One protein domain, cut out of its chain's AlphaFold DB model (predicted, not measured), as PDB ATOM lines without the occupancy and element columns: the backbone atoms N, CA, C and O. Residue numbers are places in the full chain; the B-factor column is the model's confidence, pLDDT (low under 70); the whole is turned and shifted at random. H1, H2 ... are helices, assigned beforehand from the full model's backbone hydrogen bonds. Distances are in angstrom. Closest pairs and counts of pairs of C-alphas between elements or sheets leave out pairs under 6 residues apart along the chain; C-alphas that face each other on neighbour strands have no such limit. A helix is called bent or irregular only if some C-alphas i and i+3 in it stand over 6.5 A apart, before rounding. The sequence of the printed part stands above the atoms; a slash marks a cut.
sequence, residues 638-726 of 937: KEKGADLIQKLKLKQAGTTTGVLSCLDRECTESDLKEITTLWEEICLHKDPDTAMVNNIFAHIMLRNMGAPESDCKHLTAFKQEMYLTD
ATOM      1  N   LYS A 638     -36.461 -31.275 -14.210       53.09
ATOM      2  CA  LYS A 638     -36.059 -32.698 -14.156       53.09
ATOM      3  C   LYS A 638     -34.693 -32.988 -14.808       53.09
ATOM      4  O   LYS A 638     -34.337 -34.148 -14.983       53.09
ATOM      5  N   GLU A 639     -33.948 -31.960 -15.210       60.72
ATOM      6  CA  GLU A 639     -32.680 -32.092 -15.942       60.72
ATOM      7  C   GLU A 639     -31.464 -32.036 -15.004       60.72
ATOM      8  O   GLU A 639     -31.453 -31.291 -14.023       60.72
ATOM      9  N   LYS A 640     -30.399 -32.784 -15.326       62.38
ATOM     10  CA  LYS A 640     -29.103 -32.676 -14.630       62.38
ATOM     11  C   LYS A 640     -28.583 -31.228 -14.711       62.38
ATOM     12  O   LYS A 640     -28.607 -30.631 -15.783       62.38
ATOM     13  N   GLY A 641     -28.137 -30.658 -13.587       69.12
ATOM     14  CA  GLY A 641     -27.647 -29.268 -13.492       69.12
ATOM     15  C   GLY A 641     -28.721 -28.206 -13.194       69.12
ATOM     16  O   GLY A 641     -28.396 -27.043 -12.956       69.12
ATOM     17  N   ALA A 642     -29.996 -28.591 -13.136       74.00
ATOM     18  CA  ALA A 642     -31.109 -27.711 -12.785       74.00
ATOM     19  C   ALA A 642     -30.969 -27.016 -11.421       74.00
ATOM     20  O   ALA A 642     -31.203 -25.811 -11.303       74.00
ATOM     21  N   ASP A 643     -30.568 -27.777 -10.402       79.19
ATOM     22  CA  ASP A 643     -30.390 -27.266  -9.042       79.19
ATOM     23  C   ASP A 643     -29.261 -26.229  -8.974       79.19
ATOM     24  O   ASP A 643     -29.376 -25.232  -8.260       79.19
ATOM     25  N   LEU A 644     -28.200 -26.418  -9.768       84.12
ATOM     26  CA  LEU A 644     -27.075 -25.482  -9.875       84.12
ATOM     27  C   LEU A 644     -27.521 -24.159 -10.502       84.12
ATOM     28  O   LEU A 644     -27.273 -23.087  -9.951       84.12
ATOM     29  N   ILE A 645     -28.269 -24.234 -11.607       82.06
ATOM     30  CA  ILE A 645     -28.857 -23.056 -12.255       82.06
ATOM     31  C   ILE A 645     -29.782 -22.315 -11.282       82.06
ATOM     32  O   ILE A 645     -29.767 -21.086 -11.236       82.06
ATOM     33  N   GLN A 646     -30.568 -23.027 -10.472       81.62
ATOM     34  CA  GLN A 646     -31.443 -22.383  -9.492       81.62
ATOM     35  C   GLN A 646     -30.654 -21.667  -8.385       81.62
ATOM     36  O   GLN A 646     -31.016 -20.548  -8.014       81.62
ATOM     37  N   LYS A 647     -29.550 -22.249  -7.896       86.38
ATOM     38  CA  LYS A 647     -28.632 -21.570  -6.962       86.38
ATOM     39  C   LYS A 647     -28.040 -20.297  -7.571       86.38
ATOM     40  O   LYS A 647     -28.016 -19.256  -6.915       86.38
ATOM     41  N   LEU A 648     -27.652 -20.332  -8.846       88.25
ATOM     42  CA  LEU A 648     -27.196 -19.135  -9.556       88.25
ATOM     43  C   LEU A 648     -28.298 -18.077  -9.679       88.25
ATOM     44  O   LEU A 648     -28.034 -16.893  -9.469       88.25
ATOM     45  N   LYS A 649     -29.545 -18.471  -9.964       87.19
ATOM     46  CA  LYS A 649     -30.692 -17.548 -10.001       87.19
ATOM     47  C   LYS A 649     -30.957 -16.902  -8.641       87.19
ATOM     48  O   LYS A 649     -31.207 -15.702  -8.591       87.19
ATOM     49  N   LEU A 650     -30.837 -17.643  -7.538       85.12
ATOM     50  CA  LEU A 650     -30.942 -17.091  -6.178       85.12
ATOM     51  C   LEU A 650     -29.921 -15.971  -5.932       85.12
ATOM     52  O   LEU A 650     -30.265 -14.930  -5.374       85.12
ATOM     53  N   LYS A 651     -28.695 -16.148  -6.432       86.75
ATOM     54  CA  LYS A 651     -27.636 -15.129  -6.395       86.75
ATOM     55  C   LYS A 651     -27.729 -14.087  -7.522       86.75
ATOM     56  O   LYS A 651     -26.874 -13.209  -7.626       86.75
ATOM     57  N   GLN A 652     -28.763 -14.167  -8.364       87.06
ATOM     58  CA  GLN A 652     -28.964 -13.372  -9.586       87.06
ATOM     59  C   GLN A 652     -27.736 -13.382 -10.521       87.06
ATOM     60  O   GLN A 652     -27.431 -12.394 -11.175       87.06
ATOM     61  N   ALA A 653     -27.025 -14.508 -10.576       90.00
ATOM     62  CA  ALA A 653     -25.843 -14.743 -11.406       90.00
ATOM     63  C   ALA A 653     -26.087 -15.847 -12.455       90.00
ATOM     64  O   ALA A 653     -25.149 -16.461 -12.949       90.00
ATOM     65  N   GLY A 654     -27.359 -16.128 -12.773       88.19
ATOM     66  CA  GLY A 654     -27.763 -17.133 -13.768       88.19
ATOM     67  C   GLY A 654     -27.637 -16.678 -15.227       88.19
ATOM     68  O   GLY A 654     -27.898 -17.462 -16.133       88.19
ATOM     69  N   THR A 655     -27.253 -15.424 -15.462       89.81
ATOM     70  CA  THR A 655     -26.985 -14.840 -16.783       89.81
ATOM     71  C   THR A 655     -25.599 -14.203 -16.788       89.81
ATOM     72  O   THR A 655     -25.075 -13.851 -15.731       89.81
ATOM     73  N   THR A 656     -25.027 -13.978 -17.974       91.94
ATOM     74  CA  THR A 656     -23.737 -13.281 -18.115       91.94
ATOM     75  C   THR A 656     -23.771 -11.886 -17.499       91.94
ATOM     76  O   THR A 656     -22.886 -11.529 -16.733       91.94
ATOM     77  N   THR A 657     -24.847 -11.127 -17.721       91.75
ATOM     78  CA  THR A 657     -25.068  -9.814 -17.087       91.75
ATOM     79  C   THR A 657     -25.153  -9.901 -15.562       91.75
ATOM     80  O   THR A 657     -24.655  -9.024 -14.857       91.75
ATOM     81  N   GLY A 658     -25.737 -10.977 -15.031       91.06
ATOM     82  CA  GLY A 658     -25.783 -11.251 -13.598       91.06
ATOM     83  C   GLY A 658     -24.394 -11.466 -12.996       91.06
ATOM     84  O   GLY A 658     -24.117 -10.945 -11.918       91.06
ATOM     85  N   VAL A 659     -23.512 -12.181 -13.706       93.94
ATOM     86  CA  VAL A 659     -22.103 -12.365 -13.309       93.94
ATOM     87  C   VAL A 659     -21.329 -11.049 -13.412       93.94
ATOM     88  O   VAL A 659     -20.655 -10.661 -12.463       93.94
ATOM     89  N   LEU A 660     -21.461 -10.329 -14.529       93.38
ATOM     90  CA  LEU A 660     -20.757  -9.064 -14.765       93.38
ATOM     91  C   LEU A 660     -21.146  -7.969 -13.760       93.38
ATOM     92  O   LEU A 660     -20.307  -7.167 -13.377       93.38
ATOM     93  N   SER A 661     -22.394  -7.967 -13.287       89.69
ATOM     94  CA  SER A 661     -22.878  -7.008 -12.284       89.69
ATOM     95  C   SER A 661     -22.591  -7.416 -10.833       89.69
ATOM     96  O   SER A 661     -23.033  -6.729  -9.916       89.69
ATOM     97  N   CYS A 662     -21.894  -8.529 -10.567       90.94
ATOM     98  CA  CYS A 662     -21.637  -8.982  -9.193       90.94
ATOM     99  C   CYS A 662     -20.909  -7.932  -8.344       90.94
ATOM    100  O   CYS A 662     -21.279  -7.726  -7.189       90.94
ATOM    101  N   LEU A 663     -19.915  -7.245  -8.914       86.56
ATOM    102  CA  LEU A 663     -19.192  -6.187  -8.205       86.56
ATOM    103  C   LEU A 663     -20.049  -4.925  -8.020       86.56
ATOM    104  O   LEU A 663     -19.955  -4.281  -6.983       86.56
ATOM    105  N   ASP A 664     -20.949  -4.616  -8.961       84.38
ATOM    106  CA  ASP A 664     -21.918  -3.518  -8.815       84.38
ATOM    107  C   ASP A 664     -22.999  -3.810  -7.752       84.38
ATOM    108  O   ASP A 664     -23.621  -2.892  -7.219       84.38
ATOM    109  N   ARG A 665     -23.263  -5.094  -7.468       83.88
ATOM    110  CA  ARG A 665     -24.244  -5.570  -6.475       83.88
ATOM    111  C   ARG A 665     -23.630  -5.865  -5.105       83.88
ATOM    112  O   ARG A 665     -24.331  -6.421  -4.262       83.88
ATOM    113  N   GLU A 666     -22.358  -5.517  -4.902       79.81
ATOM    114  CA  GLU A 666     -21.623  -5.739  -3.650       79.81
ATOM    115  C   GLU A 666     -21.611  -7.223  -3.221       79.81
ATOM    116  O   GLU A 666     -21.736  -7.554  -2.042       79.81
ATOM    117  N   CYS A 667     -21.493  -8.152  -4.183       86.31
ATOM    118  CA  CYS A 667     -21.323  -9.573  -3.867       86.31
ATOM    119  C   CYS A 667     -20.065  -9.801  -3.018       86.31
ATOM    120  O   CYS A 667     -19.011  -9.232  -3.297       86.31
ATOM    121  N   THR A 668     -20.155 -10.688  -2.024       90.19
ATOM    122  CA  THR A 668     -18.996 -11.044  -1.194       90.19
ATOM    123  C   THR A 668     -18.020 -11.955  -1.946       90.19
ATOM    124  O   THR A 668     -18.398 -12.645  -2.899       90.19
ATOM    125  N   GLU A 669     -16.768 -12.037  -1.485       89.94
ATOM    126  CA  GLU A 669     -15.788 -12.999  -2.016       89.94
ATOM    127  C   GLU A 669     -16.321 -14.443  -1.946       89.94
ATOM    128  O   GLU A 669     -16.156 -15.220  -2.886       89.94
ATOM    129  N   SER A 670     -17.020 -14.788  -0.858       91.00
ATOM    130  CA  SER A 670     -17.667 -16.095  -0.680       91.00
ATOM    131  C   SER A 670     -18.738 -16.352  -1.743       91.00
ATOM    132  O   SER A 670     -18.757 -17.417  -2.362       91.00
ATOM    133  N   ASP A 671     -19.587 -15.355  -2.023       91.00
ATOM    134  CA  ASP A 671     -20.605 -15.463  -3.068       91.00
ATOM    135  C   ASP A 671     -19.986 -15.703  -4.442       91.00
ATOM    136  O   ASP A 671     -20.469 -16.563  -5.179       91.00
ATOM    137  N   LEU A 672     -18.915 -14.982  -4.788       91.62
ATOM    138  CA  LEU A 672     -18.237 -15.172  -6.068       91.62
ATOM    139  C   LEU A 672     -17.518 -16.515  -6.171       91.62
ATOM    140  O   LEU A 672     -17.550 -17.117  -7.245       91.62
ATOM    141  N   LYS A 673     -16.906 -17.017  -5.092       92.56
ATOM    142  CA  LYS A 673     -16.329 -18.373  -5.071       92.56
ATOM    143  C   LYS A 673     -17.396 -19.426  -5.349       92.56
ATOM    144  O   LYS A 673     -17.186 -20.317  -6.175       92.56
ATOM    145  N   GLU A 674     -18.560 -19.290  -4.718       93.06
ATOM    146  CA  GLU A 674     -19.690 -20.184  -4.957       93.06
ATOM    147  C   GLU A 674     -20.203 -20.063  -6.401       93.06
ATOM    148  O   GLU A 674     -20.348 -21.075  -7.078       93.06
ATOM    149  N   ILE A 675     -20.404 -18.845  -6.921       93.12
ATOM    150  CA  ILE A 675     -20.826 -18.610  -8.316       93.12
ATOM    151  C   ILE A 675     -19.835 -19.220  -9.312       93.12
ATOM    152  O   ILE A 675     -20.256 -19.854 -10.279       93.12
ATOM    153  N   THR A 676     -18.533 -19.053  -9.073       92.81
ATOM    154  CA  THR A 676     -17.465 -19.595  -9.926       92.81
ATOM    155  C   THR A 676     -17.536 -21.119  -9.975       92.81
ATOM    156  O   THR A 676     -17.570 -21.690 -11.065       92.81
ATOM    157  N   THR A 677     -17.661 -21.758  -8.806       91.69
ATOM    158  CA  THR A 677     -17.790 -23.220  -8.671       91.69
ATOM    159  C   THR A 677     -19.052 -23.734  -9.365       91.69
ATOM    160  O   THR A 677     -19.003 -24.697 -10.123       91.69
ATOM    161  N   LEU A 678     -20.190 -23.055  -9.174       91.31
ATOM    162  CA  LEU A 678     -21.455 -23.428  -9.811       91.31
ATOM    163  C   LEU A 678     -21.369 -23.359 -11.342       91.31
ATOM    164  O   LEU A 678     -21.882 -24.247 -12.019       91.31
ATOM    165  N   TRP A 679     -20.729 -22.329 -11.900       90.81
ATOM    166  CA  TRP A 679     -20.528 -22.235 -13.349       90.81
ATOM    167  C   TRP A 679     -19.533 -23.272 -13.876       90.81
ATOM    168  O   TRP A 679     -19.764 -23.807 -14.958       90.81
ATOM    169  N   GLU A 680     -18.483 -23.602 -13.119       88.88
ATOM    170  CA  GLU A 680     -17.545 -24.684 -13.456       88.88
ATOM    171  C   GLU A 680     -18.268 -26.039 -13.542       88.88
ATOM    172  O   GLU A 680     -18.135 -26.761 -14.528       88.88
ATOM    173  N   GLU A 681     -19.122 -26.355 -12.564       87.50
ATOM    174  CA  GLU A 681     -19.932 -27.579 -12.580       87.50
ATOM    175  C   GLU A 681     -20.934 -27.604 -13.748       87.50
ATOM    176  O   GLU A 681     -21.156 -28.649 -14.361       87.50
ATOM    177  N   ILE A 682     -21.528 -26.461 -14.107       85.31
ATOM    178  CA  ILE A 682     -22.463 -26.378 -15.241       85.31
ATOM    179  C   ILE A 682     -21.753 -26.602 -16.580       85.31
ATOM    180  O   ILE A 682     -22.347 -27.236 -17.458       85.31
ATOM    181  N   CYS A 683     -20.493 -26.171 -16.727       82.56
ATOM    182  CA  CYS A 683     -19.697 -26.427 -17.935       82.56
ATOM    183  C   CYS A 683     -19.606 -27.926 -18.268       82.56
ATOM    184  O   CYS A 683     -19.501 -28.292 -19.435       82.56
ATOM    185  N   LEU A 684     -19.708 -28.807 -17.263       80.25
ATOM    186  CA  LEU A 684     -19.679 -30.265 -17.430       80.25
ATOM    187  C   LEU A 684     -21.026 -30.870 -17.867       80.25
ATOM    188  O   LEU A 684     -21.109 -32.074 -18.129       80.25
ATOM    189  N   HIS A 685     -22.105 -30.083 -17.890       70.25
ATOM    190  CA  HIS A 685     -23.471 -30.602 -17.979       70.25
ATOM    191  C   HIS A 685     -24.357 -29.936 -19.042       70.25
ATOM    192  O   HIS A 685     -25.197 -30.636 -19.614       70.25
ATOM    193  N   LYS A 686     -24.241 -28.621 -19.302       63.41
ATOM    194  CA  LYS A 686     -25.177 -27.890 -20.185       63.41
ATOM    195  C   LYS A 686     -24.577 -26.601 -20.761       63.41
ATOM    196  O   LYS A 686     -23.968 -25.851 -20.012       63.41
ATOM    197  N   ASP A 687     -24.856 -26.319 -22.044       64.38
ATOM    198  CA  ASP A 687     -24.497 -25.065 -22.750       64.38
ATOM    199  C   ASP A 687     -23.035 -24.640 -22.482       64.38
ATOM    200  O   ASP A 687     -22.804 -23.644 -21.785       64.38
ATOM    201  N   PRO A 688     -22.057 -25.438 -22.967       69.44
ATOM    202  CA  PRO A 688     -20.656 -25.296 -22.581       69.44
ATOM    203  C   PRO A 688     -20.141 -23.886 -22.873       69.44
ATOM    204  O   PRO A 688     -19.541 -23.287 -21.992       69.44
ATOM    205  N   ASP A 689     -20.477 -23.299 -24.022       75.31
ATOM    206  CA  ASP A 689     -19.971 -21.984 -24.432       75.31
ATOM    207  C   ASP A 689     -20.391 -20.864 -23.467       75.31
ATOM    208  O   ASP A 689     -19.576 -20.039 -23.050       75.31
ATOM    209  N   THR A 690     -21.670 -20.817 -23.078       82.88
ATOM    210  CA  THR A 690     -22.177 -19.776 -22.165       82.88
ATOM    211  C   THR A 690     -21.686 -19.988 -20.749       82.88
ATOM    212  O   THR A 690     -21.324 -19.027 -20.065       82.88
ATOM    213  N   ALA A 691     -21.701 -21.242 -20.299       86.69
ATOM    214  CA  ALA A 691     -21.230 -21.605 -18.976       86.69
ATOM    215  C   ALA A 691     -19.743 -21.269 -18.823       86.69
ATOM    216  O   ALA A 691     -19.345 -20.699 -17.812       86.69
ATOM    217  N   MET A 692     -18.958 -21.519 -19.867       88.44
ATOM    218  CA  MET A 692     -17.529 -21.248 -19.940       88.44
ATOM    219  C   MET A 692     -17.213 -19.756 -19.928       88.44
ATOM    220  O   MET A 692     -16.389 -19.314 -19.130       88.44
ATOM    221  N   VAL A 693     -17.922 -18.953 -20.729       90.62
ATOM    222  CA  VAL A 693     -17.810 -17.484 -20.686       90.62
ATOM    223  C   VAL A 693     -18.143 -16.953 -19.289       90.62
ATOM    224  O   VAL A 693     -17.408 -16.128 -18.744       90.62
ATOM    225  N   ASN A 694     -19.220 -17.447 -18.675       92.81
ATOM    226  CA  ASN A 694     -19.630 -17.021 -17.337       92.81
ATOM    227  C   ASN A 694     -18.655 -17.474 -16.247       92.81
ATOM    228  O   ASN A 694     -18.405 -16.711 -15.317       92.81
ATOM    229  N   ASN A 695     -18.078 -18.672 -16.367       92.94
ATOM    230  CA  ASN A 695     -17.039 -19.156 -15.465       92.94
ATOM    231  C   ASN A 695     -15.797 -18.254 -15.537       92.94
ATOM    232  O   ASN A 695     -15.333 -17.779 -14.501       92.94
ATOM    233  N   ILE A 696     -15.314 -17.929 -16.742       93.31
ATOM    234  CA  ILE A 696     -14.158 -17.037 -16.920       93.31
ATOM    235  C   ILE A 696     -14.461 -15.641 -16.364       93.31
ATOM    236  O   ILE A 696     -13.650 -15.094 -15.614       93.31
ATOM    237  N   PHE A 697     -15.636 -15.069 -16.652       94.69
ATOM    238  CA  PHE A 697     -16.022 -13.788 -16.057       94.69
ATOM    239  C   PHE A 697     -16.112 -13.852 -14.532       94.69
ATOM    240  O   PHE A 697     -15.662 -12.917 -13.878       94.69
ATOM    241  N   ALA A 698     -16.620 -14.939 -13.947       94.38
ATOM    242  CA  ALA A 698     -16.657 -15.108 -12.497       94.38
ATOM    243  C   ALA A 698     -15.241 -15.138 -11.891       94.38
ATOM    244  O   ALA A 698     -14.995 -14.445 -10.902       94.38
ATOM    245  N   HIS A 699     -14.282 -15.819 -12.533       93.62
ATOM    246  CA  HIS A 699     -12.867 -15.758 -12.145       93.62
ATOM    247  C   HIS A 699     -12.286 -14.340 -12.264       93.62
ATOM    248  O   HIS A 699     -11.551 -13.908 -11.375       93.62
ATOM    249  N   ILE A 700     -12.619 -13.591 -13.323       94.12
ATOM    250  CA  ILE A 700     -12.204 -12.187 -13.475       94.12
ATOM    251  C   ILE A 700     -12.777 -11.335 -12.333       94.12
ATOM    252  O   ILE A 700     -12.032 -10.575 -11.713       94.12
ATOM    253  N   MET A 701     -14.071 -11.466 -12.021       94.25
ATOM    254  CA  MET A 701     -14.713 -10.743 -10.915       94.25
ATOM    255  C   MET A 701     -14.050 -11.073  -9.571       94.25
ATOM    256  O   MET A 701     -13.765 -10.170  -8.788       94.25
ATOM    257  N   LEU A 702     -13.747 -12.353  -9.325       92.12
ATOM    258  CA  LEU A 702     -13.108 -12.824  -8.095       92.12
ATOM    259  C   LEU A 702     -11.694 -12.239  -7.926       92.12
ATOM    260  O   LEU A 702     -11.362 -11.732  -6.856       92.12
ATOM    261  N   ARG A 703     -10.894 -12.214  -9.000       90.31
ATOM    262  CA  ARG A 703      -9.559 -11.582  -9.017       90.31
ATOM    263  C   ARG A 703      -9.624 -10.073  -8.781       90.31
ATOM    264  O   ARG A 703      -8.790  -9.519  -8.074       90.31
ATOM    265  N   ASN A 704     -10.631  -9.406  -9.339       91.69
ATOM    266  CA  ASN A 704     -10.845  -7.973  -9.140       91.69
ATOM    267  C   ASN A 704     -11.290  -7.615  -7.709       91.69
ATOM    268  O   ASN A 704     -11.174  -6.456  -7.327       91.69
ATOM    269  N   MET A 705     -11.713  -8.595  -6.903       87.88
ATOM    270  CA  MET A 705     -11.918  -8.439  -5.456       87.88
ATOM    271  C   MET A 705     -10.645  -8.638  -4.614       87.88
ATOM    272  O   MET A 705     -10.695  -8.470  -3.400       87.88
ATOM    273  N   GLY A 706      -9.511  -8.990  -5.229       83.94
ATOM    274  CA  GLY A 706      -8.255  -9.255  -4.520       83.94
ATOM    275  C   GLY A 706      -8.103 -10.690  -4.002       83.94
ATOM    276  O   GLY A 706      -7.201 -10.955  -3.210       83.94
ATOM    277  N   ALA A 707      -8.954 -11.622  -4.442       82.56
ATOM    278  CA  ALA A 707      -8.820 -13.032  -4.090       82.56
ATOM    279  C   ALA A 707      -7.536 -13.650  -4.693       82.56
ATOM    280  O   ALA A 707      -7.134 -13.264  -5.797       82.56
ATOM    281  N   PRO A 708      -6.906 -14.629  -4.010       75.12
ATOM    282  CA  PRO A 708      -5.701 -15.298  -4.498       75.12
ATOM    283  C   PRO A 708      -5.950 -16.050  -5.809       75.12
ATOM    284  O   PRO A 708      -7.075 -16.456  -6.112       75.12
ATOM    285  N   GLU A 709      -4.883 -16.244  -6.586       68.06
ATOM    286  CA  GLU A 709      -4.971 -16.896  -7.890       68.06
ATOM    287  C   GLU A 709      -5.518 -18.321  -7.782       68.06
ATOM    288  O   GLU A 709      -5.045 -19.143  -6.999       68.06
ATOM    289  N   SER A 710      -6.523 -18.603  -8.608       73.31
ATOM    290  CA  SER A 710      -7.029 -19.943  -8.869       73.31
ATOM    291  C   SER A 710      -6.956 -20.245 -10.364       73.31
ATOM    292  O   SER A 710      -7.171 -19.357 -11.206       73.31
ATOM    293  N   ASP A 711      -6.637 -21.500 -10.683       77.25
ATOM    294  CA  ASP A 711      -6.556 -21.991 -12.054       77.25
ATOM    295  C   ASP A 711      -7.943 -21.979 -12.703       77.25
ATOM    296  O   ASP A 711      -8.872 -22.648 -12.248       77.25
ATOM    297  N   CYS A 712      -8.082 -21.234 -13.802       83.25
ATOM    298  CA  CYS A 712      -9.286 -21.259 -14.626       83.25
ATOM    299  C   CYS A 712      -9.134 -22.355 -15.689       83.25
ATOM    300  O   CYS A 712      -8.555 -22.128 -16.753       83.25
ATOM    301  N   LYS A 713      -9.664 -23.551 -15.404       81.75
ATOM    302  CA  LYS A 713      -9.519 -24.747 -16.262       81.75
ATOM    303  C   LYS A 713     -10.004 -24.539 -17.698       81.75
ATOM    304  O   LYS A 713      -9.498 -25.173 -18.619       81.75
ATOM    305  N   HIS A 714     -10.972 -23.648 -17.892       83.38
ATOM    306  CA  HIS A 714     -11.600 -23.410 -19.187       83.38
ATOM    307  C   HIS A 714     -10.914 -22.319 -20.024       83.38
ATOM    308  O   HIS A 714     -11.258 -22.137 -21.188       83.38
ATOM    309  N   LEU A 715      -9.916 -21.609 -19.488       84.44
ATOM    310  CA  LEU A 715      -9.291 -20.480 -20.184       84.44
ATOM    311  C   LEU A 715      -8.604 -20.890 -21.500       84.44
ATOM    312  O   LEU A 715      -8.801 -20.243 -22.528       84.44
ATOM    313  N   THR A 716      -7.826 -21.976 -21.485       83.44
ATOM    314  CA  THR A 716      -7.090 -22.453 -22.671       83.44
ATOM    315  C   THR A 716      -8.031 -22.943 -23.767       83.44
ATOM    316  O   THR A 716      -7.840 -22.592 -24.929       83.44
ATOM    317  N   ALA A 717      -9.072 -23.696 -23.397       83.88
ATOM    318  CA  ALA A 717     -10.099 -24.138 -24.337       83.88
ATOM    319  C   ALA A 717     -10.795 -22.932 -24.993       83.88
ATOM    320  O   ALA A 717     -11.000 -22.913 -26.205       83.88
ATOM    321  N   PHE A 718     -11.063 -21.867 -24.223       84.25
ATOM    322  CA  PHE A 718     -11.760 -20.689 -24.742       84.25
ATOM    323  C   PHE A 718     -10.924 -19.980 -25.794       84.25
ATOM    324  O   PHE A 718     -11.428 -19.704 -26.876       84.25
ATOM    325  N   LYS A 719      -9.632 -19.762 -25.520       81.12
ATOM    326  CA  LYS A 719      -8.697 -19.140 -26.474       81.12
ATOM    327  C   LYS A 719      -8.615 -19.902 -27.813       81.12
ATOM    328  O   LYS A 719      -8.291 -19.295 -28.829       81.12
ATOM    329  N   GLN A 720      -8.905 -21.208 -27.834       78.31
ATOM    330  CA  GLN A 720      -8.882 -22.039 -29.046       78.31
ATOM    331  C   GLN A 720     -10.224 -22.050 -29.802       78.31
ATOM    332  O   GLN A 720     -10.231 -22.029 -31.031       78.31
ATOM    333  N   GLU A 721     -11.354 -22.053 -29.089       76.88
ATOM    334  CA  GLU A 721     -12.696 -22.287 -29.660       76.88
ATOM    335  C   GLU A 721     -13.532 -21.010 -29.868       76.88
ATOM    336  O   GLU A 721     -14.614 -21.038 -30.451       76.88
ATOM    337  N   MET A 722     -13.016 -19.861 -29.440       72.00
ATOM    338  CA  MET A 722     -13.685 -18.557 -29.432       72.00
ATOM    339  C   MET A 722     -14.384 -18.129 -30.737       72.00
ATOM    340  O   MET A 722     -15.379 -17.409 -30.686       72.00
ATOM    341  N   TYR A 723     -13.899 -18.543 -31.913       67.12
ATOM    342  CA  TYR A 723     -14.496 -18.166 -33.210       67.12
ATOM    343  C   TYR A 723     -15.849 -18.826 -33.481       67.12
ATOM    344  O   TYR A 723     -16.514 -18.469 -34.452       67.12
ATOM    345  N   LEU A 724     -16.242 -19.806 -32.665       67.06
ATOM    346  CA  LEU A 724     -17.451 -20.600 -32.872       67.06
ATOM    347  C   LEU A 724     -18.702 -19.975 -32.236       67.06
ATOM    348  O   LEU A 724     -19.813 -20.409 -32.536       67.06
ATOM    349  N   THR A 725     -18.552 -18.957 -31.382       77.25
ATOM    350  CA  THR A 725     -19.667 -18.396 -30.605       77.25
ATOM    351  C   THR A 725     -20.130 -17.039 -31.117       77.25
ATOM    352  O   THR A 725     -19.401 -16.060 -31.067       77.25
ATOM    353  N   ASP A 726     -21.395 -16.922 -31.516       82.94
ATOM    354  CA  ASP A 726     -21.988 -15.662 -31.997       82.94
ATOM    355  C   ASP A 726     -22.483 -14.731 -30.872       82.94
ATOM    356  O   ASP A 726     -23.339 -13.869 -31.083       82.94
TER     357      ASP A 726
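What this domain is: This is residues 638 to 726 of the 937 residues of the protein "sterile alpha motif domain-containing protein 9-like isoform X3" of Gymnodraco acuticeps (UniProt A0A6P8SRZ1). Two long helices, H3 and H4, lie side by side as a helical hairpin and make the core, with H1 packed along H3 and the short H2 packed on H4. H5, a loosely formed helix, lies out past the first part of H4, farthest from the middle. The printed part has 89 residues with five named helices, in order H1 to H5, and no named strand; the class is all helix. It is compact, with a radius of gyration of the C-alphas of 12.5 A and spans of 33 by 32 by 22 A.

How they stand to each other: H1, residues 642 to 650, touches H3, residues 669 to 683, at a shallow tilt of 30 degrees, opposite ways; their closest C-alphas, of Leu 644 and Leu 678, are 6.0 A apart. H2, residues 656 to 660, touches H4, residues 688 to 704, closest at the C-alphas of Thr 656 and Asn 694, 5.6 A. H2 and H3 are only just apart, closest 8.1 A. H3 and H4 form a helical hairpin: they touch at a shallow tilt of 19 degrees, opposite ways, with the C-alphas of Trp 679 and Asn 695 closest at 5.1 A. H5, residues 715 to 724, only just touches H4, with 3 pairs of C-alphas within 8 A, and there H4 takes part with residues 692 to 696 alone. Their closest C-alphas are those of Ile 696 and Leu 715, 6.8 A, and the tilt is steep at 46 degrees, opposite ways. H4 is the hub, touching three helices; H1 and H5 are apart. In H1, H2, H3 and H4 every O i to N i+4 pair is within hydrogen-bond range; in H5 4 of 6 are.

Where its parts are: H1 begins at C-alpha 642, (-31.109, -27.711, -12.785), and is 12.5 A long; H2 has 5 residues and measures 6.2 A. H3 measures 21.2 A and H4 24.0 A, ending at C-alpha 704, (-10.845, -7.973, -9.140). H5, 15.1 A, ends at C-alpha 724, (-17.451, -20.600, -32.872); it is irregular, with C-alphas 720 and 723 8.0 A apart.

The domain as a whole: The two C-alphas farthest apart, of Lys 638 and Gly 706, are 37.6 A apart. The printed part has no cut, and no link between named helices is long. The mean pLDDT of the printed part is 84.0; residues 638 to 641, 686 to 688, 709 and 723 to 724 are under 70.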